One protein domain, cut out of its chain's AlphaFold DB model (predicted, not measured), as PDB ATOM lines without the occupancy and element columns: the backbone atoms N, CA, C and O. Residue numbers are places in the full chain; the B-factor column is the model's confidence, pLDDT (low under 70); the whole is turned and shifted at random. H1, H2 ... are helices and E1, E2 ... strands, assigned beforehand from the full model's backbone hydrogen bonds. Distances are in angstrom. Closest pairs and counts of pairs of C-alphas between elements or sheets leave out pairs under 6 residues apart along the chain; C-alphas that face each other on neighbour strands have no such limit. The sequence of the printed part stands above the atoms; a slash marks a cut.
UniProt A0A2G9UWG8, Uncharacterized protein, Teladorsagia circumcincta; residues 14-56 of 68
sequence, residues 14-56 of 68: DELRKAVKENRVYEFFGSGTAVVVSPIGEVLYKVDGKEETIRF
ATOM      1  N   ASP A  14     -37.576 -23.701  45.746       94.62
ATOM      2  CA  ASP A  14     -36.222 -23.138  45.791       94.62
ATOM      3  C   ASP A  14     -35.475 -23.515  47.072       94.62
ATOM      4  O   ASP A  14     -34.291 -23.861  47.018       94.62
ATOM      5  N   GLU A  15     -36.162 -23.534  48.217       96.06
ATOM      6  CA  GLU A  15     -35.588 -24.028  49.471       96.06
ATOM      7  C   GLU A  15     -35.217 -25.512  49.371       96.06
ATOM      8  O   GLU A  15     -34.120 -25.898  49.788       96.06
ATOM      9  N   LEU A  16     -36.098 -26.332  48.788       94.25
ATOM     10  CA  LEU A  16     -35.856 -27.759  48.582       94.25
ATOM     11  C   LEU A  16     -34.666 -27.991  47.645       94.25
ATOM     12  O   LEU A  16     -33.739 -28.719  47.994       94.25
ATOM     13  N   ARG A  17     -34.648 -27.323  46.487       93.12
ATOM     14  CA  ARG A  17     -33.556 -27.395  45.501       93.12
ATOM     15  C   ARG A  17     -32.218 -27.025  46.128       93.12
ATOM     16  O   ARG A  17     -31.229 -27.731  45.929       93.12
ATOM     17  N   LYS A  18     -32.181 -25.944  46.914       94.50
ATOM     18  CA  LYS A  18     -30.984 -25.525  47.650       94.50
ATOM     19  C   LYS A  18     -30.566 -26.575  48.683       94.50
ATOM     20  O   LYS A  18     -29.397 -26.939  48.733       94.50
ATOM     21  N   ALA A  19     -31.504 -27.099  49.470       94.44
ATOM     22  CA  ALA A  19     -31.213 -28.099  50.496       94.44
ATOM     23  C   ALA A  19     -30.675 -29.415  49.918       94.44
ATOM     24  O   ALA A  19     -29.758 -29.997  50.499       94.44
ATOM     25  N   VAL A  20     -31.204 -29.867  48.776       92.25
ATOM     26  CA  VAL A  20     -30.697 -31.052  48.067       92.25
ATOM     27  C   VAL A  20     -29.277 -30.800  47.556       92.25
ATOM     28  O   VAL A  20     -28.394 -31.616  47.803       92.25
ATOM     29  N   LYS A  21     -29.018 -29.639  46.932       91.06
ATOM     30  CA  LYS A  21     -27.669 -29.248  46.470       91.06
ATOM     31  C   LYS A  21     -26.653 -29.170  47.614       91.06
ATOM     32  O   LYS A  21     -25.496 -29.532  47.439       91.06
ATOM     33  N   GLU A  22     -27.092 -28.737  48.791       94.94
ATOM     34  CA  GLU A  22     -26.272 -28.644  50.003       94.94
ATOM     35  C   GLU A  22     -26.183 -29.969  50.792       94.94
ATOM     36  O   GLU A  22     -25.612 -29.982  51.880       94.94
ATOM     37  N   ASN A  23     -26.730 -31.082  50.278       90.00
ATOM     38  CA  ASN A  23     -26.787 -32.385  50.961       90.00
ATOM     39  C   ASN A  23     -27.423 -32.327  52.368       90.00
ATOM     40  O   ASN A  23     -27.033 -33.061  53.276       90.00
ATOM     41  N   ARG A  24     -28.409 -31.443  52.561       92.00
ATOM     42  CA  ARG A  24     -29.139 -31.272  53.831       92.00
ATOM     43  C   ARG A  24     -30.447 -32.056  53.902       92.00
ATOM     44  O   ARG A  24     -31.062 -32.105  54.964       92.00
ATOM     45  N   VAL A  25     -30.897 -32.625  52.786       90.88
ATOM     46  CA  VAL A  25     -32.090 -33.476  52.739       90.88
ATOM     47  C   VAL A  25     -31.671 -34.918  52.984       90.88
ATOM     48  O   VAL A  25     -30.862 -35.455  52.235       90.88
ATOM     49  N   TYR A  26     -32.221 -35.530  54.032       88.75
ATOM     50  CA  TYR A  26     -31.953 -36.927  54.383       88.75
ATOM     51  C   TYR A  26     -32.982 -37.869  53.762       88.75
ATOM     52  O   TYR A  26     -32.613 -38.878  53.175       88.75
ATOM     53  N   GLU A  27     -34.265 -37.523  53.880       88.06
ATOM     54  CA  GLU A  27     -35.392 -38.315  53.393       88.06
ATOM     55  C   GLU A  27     -36.497 -37.374  52.904       88.06
ATOM     56  O   GLU A  27     -36.650 -36.262  53.418       88.06
ATOM     57  N   PHE A  28     -37.273 -37.824  51.919       91.19
ATOM     58  CA  PHE A  28     -38.474 -37.139  51.453       91.19
ATOM     59  C   PHE A  28     -39.568 -38.181  51.225       91.19
ATOM     60  O   PHE A  28     -39.354 -39.178  50.534       91.19
ATOM     61  N   PHE A  29     -40.720 -37.991  51.859       91.12
ATOM     62  CA  PHE A  29     -41.812 -38.953  51.829       91.12
ATOM     63  C   PHE A  29     -43.161 -38.251  51.951       91.12
ATOM     64  O   PHE A  29     -43.279 -37.199  52.578       91.12
ATOM     65  N   GLY A  30     -44.179 -38.861  51.355       90.56
ATOM     66  CA  GLY A  30     -45.575 -38.538  51.626       90.56
ATOM     67  C   GLY A  30     -46.144 -39.478  52.685       90.56
ATOM     68  O   GLY A  30     -45.683 -40.612  52.828       90.56
ATOM     69  N   SER A  31     -47.162 -39.031  53.406       91.81
ATOM     70  CA  SER A  31     -47.958 -39.867  54.306       91.81
ATOM     71  C   SER A  31     -49.442 -39.675  54.010       91.81
ATOM     72  O   SER A  31     -49.871 -38.614  53.556       91.81
ATOM     73  N   GLY A  32     -50.240 -40.715  54.232       90.88
ATOM     74  CA  GLY A  32     -51.684 -40.645  54.051       90.88
ATOM     75  C   GLY A  32     -52.389 -41.933  54.453       90.88
ATOM     76  O   GLY A  32     -51.768 -42.955  54.722       90.88
ATOM     77  N   THR A  33     -53.720 -41.908  54.469       89.38
ATOM     78  CA  THR A  33     -54.535 -43.067  54.873       89.38
ATOM     79  C   THR A  33     -54.286 -44.294  53.997       89.38
ATOM     80  O   THR A  33     -54.271 -45.414  54.493       89.38
ATOM     81  N   ALA A  34     -54.072 -44.081  52.696       83.25
ATOM     82  CA  ALA A  34     -53.807 -45.155  51.745       83.25
ATOM     83  C   ALA A  34     -52.380 -45.720  51.863       83.25
ATOM     84  O   ALA A  34     -52.157 -46.884  51.541       83.25
ATOM     85  N   VAL A  35     -51.417 -44.905  52.307       73.19
ATOM     86  CA  VAL A  35     -50.003 -45.282  52.410       73.19
ATOM     87  C   VAL A  35     -49.404 -44.594  53.633       73.19
ATOM     88  O   VAL A  35     -49.184 -43.383  53.615       73.19
ATOM     89  N   VAL A  36     -49.154 -45.372  54.695       81.12
ATOM     90  CA  VAL A  36     -48.683 -44.861  55.998       81.12
ATOM     91  C   VAL A  36     -47.447 -43.975  55.815       81.12
ATOM     92  O   VAL A  36     -47.430 -42.843  56.290       81.12
ATOM     93  N   VAL A  37     -46.460 -44.458  55.050       86.25
ATOM     94  CA  VAL A  37     -45.321 -43.673  54.566       86.25
ATOM     95  C   VAL A  37     -44.934 -44.148  53.164       86.25
ATOM     96  O   VAL A  37     -44.741 -45.345  52.953       86.25
ATOM     97  N   SER A  38     -44.818 -43.223  52.210       88.00
ATOM     98  CA  SER A  38     -44.392 -43.497  50.835       88.00
ATOM     99  C   SER A  38     -43.128 -42.706  50.503       88.00
ATOM    100  O   SER A  38     -43.194 -41.474  50.436       88.00
ATOM    101  N   PRO A  39     -41.985 -43.366  50.261       89.38
ATOM    102  CA  PRO A  39     -40.745 -42.675  49.944       89.38
ATOM    103  C   PRO A  39     -40.764 -42.090  48.529       89.38
ATOM    104  O   PRO A  39     -41.361 -42.661  47.616       89.38
ATOM    105  N   ILE A  40     -40.093 -40.953  48.342       90.69
ATOM    106  CA  ILE A  40     -40.004 -40.248  47.059       90.69
ATOM    107  C   ILE A  40     -38.549 -40.285  46.580       90.69
ATOM    108  O   ILE A  40     -37.658 -39.772  47.252       90.69
ATOM    109  N   GLY A  41     -38.309 -40.894  45.414       89.69
ATOM    110  CA  GLY A  41     -36.965 -41.021  44.834       89.69
ATOM    111  C   GLY A  41     -36.529 -39.806  44.012       89.69
ATOM    112  O   GLY A  41     -35.381 -39.369  44.098       89.69
ATOM    113  N   GLU A  42     -37.445 -39.218  43.244       92.81
ATOM    114  CA  GLU A  42     -37.169 -38.029  42.441       92.81
ATOM    115  C   GLU A  42     -38.421 -37.185  42.195       92.81
ATOM    116  O   GLU A  42     -39.550 -37.668  42.277       92.81
ATOM    117  N   VAL A  43     -38.199 -35.907  41.897       94.75
ATOM    118  CA  VAL A  43     -39.219 -34.940  41.486       94.75
ATOM    119  C   VAL A  43     -38.751 -34.269  40.200       94.75
ATOM    120  O   VAL A  43     -37.671 -33.679  40.158       94.75
ATOM    121  N   LEU A  44     -39.576 -34.329  39.156       95.25
ATOM    122  CA  LEU A  44     -39.398 -33.528  37.948       95.25
ATOM    123  C   LEU A  44     -40.050 -32.161  38.167       95.25
ATOM    124  O   LEU A  44     -41.252 -32.080  38.419       95.25
ATOM    125  N   TYR A  45     -39.263 -31.092  38.085       95.25
ATOM    126  CA  TYR A  45     -39.731 -29.735  38.346       95.25
ATOM    127  C   TYR A  45     -39.397 -28.788  37.196       95.25
ATOM    128  O   TYR A  45     -38.293 -28.813  36.659       95.25
ATOM    129  N   LYS A  46     -40.349 -27.924  36.829       94.62
ATOM    130  CA  LYS A  46     -40.173 -26.928  35.770       94.62
ATOM    131  C   LYS A  46     -39.868 -25.564  36.376       94.62
ATOM    132  O   LYS A  46     -40.690 -25.023  37.111       94.62
ATOM    133  N   VAL A  47     -38.726 -24.989  36.010       91.31
ATOM    134  CA  VAL A  47     -38.301 -23.646  36.419       91.31
ATOM    135  C   VAL A  47     -37.865 -22.857  35.185       91.31
ATOM    136  O   VAL A  47     -37.103 -23.360  34.361       91.31
ATOM    137  N   ASP A  48     -38.405 -21.653  34.997       90.56
ATOM    138  CA  ASP A  48     -38.077 -20.759  33.871       90.56
ATOM    139  C   ASP A  48     -38.122 -21.429  32.483       90.56
ATOM    140  O   ASP A  48     -37.284 -21.202  31.611       90.56
ATOM    141  N   GLY A  49     -39.101 -22.316  32.281       91.69
ATOM    142  CA  GLY A  49     -39.275 -23.049  31.024       91.69
ATOM    143  C   GLY A  49     -38.355 -24.261  30.840       91.69
ATOM    144  O   GLY A  49     -38.513 -24.963  29.845       91.69
ATOM    145  N   LYS A  50     -37.454 -24.547  31.786       91.12
ATOM    146  CA  LYS A  50     -36.555 -25.709  31.780       91.12
ATOM    147  C   LYS A  50     -36.994 -26.747  32.804       91.12
ATOM    148  O   LYS A  50     -37.468 -26.403  33.883       91.12
ATOM    149  N   GLU A  51     -36.816 -28.014  32.464       94.56
ATOM    150  CA  GLU A  51     -37.060 -29.130  33.374       94.56
ATOM    151  C   GLU A  51     -35.776 -29.468  34.141       94.56
ATOM    152  O   GLU A  51     -34.697 -29.582  33.560       94.56
ATOM    153  N   GLU A  52     -35.890 -29.606  35.457       92.81
ATOM    154  CA  GLU A  52     -34.830 -30.038  36.364       92.81
ATOM    155  C   GLU A  52     -35.334 -31.255  37.145       92.81
ATOM    156  O   GLU A  52     -36.405 -31.226  37.756       92.81
ATOM    157  N   THR A  53     -34.553 -32.333  37.141       92.94
ATOM    158  CA  THR A  53     -34.827 -33.510  37.968       92.94
ATOM    159  C   THR A  53     -34.116 -33.366  39.303       92.94
ATOM    160  O   THR A  53     -32.886 -33.351  39.376       92.94
ATOM    161  N   ILE A  54     -34.894 -33.293  40.376       93.19
ATOM    162  CA  ILE A  54     -34.406 -33.294  41.749       93.19
ATOM    163  C   ILE A  54     -34.390 -34.745  42.217       93.19
ATOM    164  O   ILE A  54     -35.446 -35.347  42.393       93.19
ATOM    165  N   ARG A  55     -33.198 -35.312  42.410       90.12
ATOM    166  CA  ARG A  55     -33.033 -36.664  42.954       90.12
ATOM    167  C   ARG A  55     -32.763 -36.596  44.445       90.12
ATOM    168  O   ARG A  55     -31.885 -35.851  44.879       90.12
ATOM    169  N   PHE A  56     -33.501 -37.385  45.209       88.50
ATOM    170  CA  PHE A  56     -33.259 -37.540  46.636       88.50
ATOM    171  C   PHE A  56     -32.240 -38.657  46.860       88.50
ATOM    172  O   PHE A  56     -32.159 -39.590  46.053       88.50
TER     173      PHE A  56
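What this domain is: This is residues 14 to 56 of the 68 residues of an uncharacterized protein of Teladorsagia circumcincta (UniProt A0A2G9UWG8). A two-stranded hairpin, E1 and E2, and a long loop, residues 22 to 41, reach out toward opposite ends of an elongated shape, and the short helix H1 lies near E2 of the hairpin. The loop leaves H1, runs out to Thr 33 and folds back to E1, and a short antiparallel pairing of residues 29 to 30 with residues 38 to 39 ties its two limbs together. The printed part has 43 residues, with one named helix and two named strands in the order H1, E1, E2; the sheet is E1 - E2, antiparallel. The class is mixed, helices and strands, with under half of the residues, 20 of 43, in named elements. The whole is loose, with a radius of gyration of the C-alphas of 12.1 A, and only just elongated, spanning 35 by 23 by 14 A.

Where its parts are: Find C-alpha 14 at (-36.222, -23.138, 45.791), where helix H1 begins; it holds residues 14 to 21 and is 10.5 A long from first to last C-alpha. Go on through residues 22 to 41, which hold no named element, and look for C-alpha 33 at (-54.535, -43.067, 54.873). Strand E1, residues 42 to 47, then runs 15.6 A from its first to its last C-alpha. After residues 48 and 49 you reach strand E2, residues 50 to 55, which is 16.0 A long and ends at C-alpha 55, (-33.033, -36.664, 42.954).

How they stand to each other: Begin with the hairpin of E1 and E2, whose N-to-C directions stand at 155 degrees. C-alphas 42 and 55 face each other at 4.4 A, and C-alphas 47 and 50 do so at 5.4 A. Look there for N 43 and O 54, 2.9 A apart, and for N 47 and O 50, 2.8 A apart, both within hydrogen-bond range. From the sheet turn to H1: its closest C-alphas with E2 are those of Arg 17 and Ile 54, 7.0 A apart, and the centres of H1 and E2 are 11.5 A apart. In H1 every O i to N i+4 pair is within hydrogen-bond range.

The domain as a whole: The two C-alphas farthest apart are those of Thr 33 and Asp 48, at 34.8 A, while the first and last printed C-alphas, of Asp 14 and Phe 56, are 14.7 A apart. The link from H1 to E1 is long, with 20 residues, and the link from E1 to E2 is tight, with 2. The printed part has no cut. The mean pLDDT of the printed part is 91.0, and no printed residue is under 70.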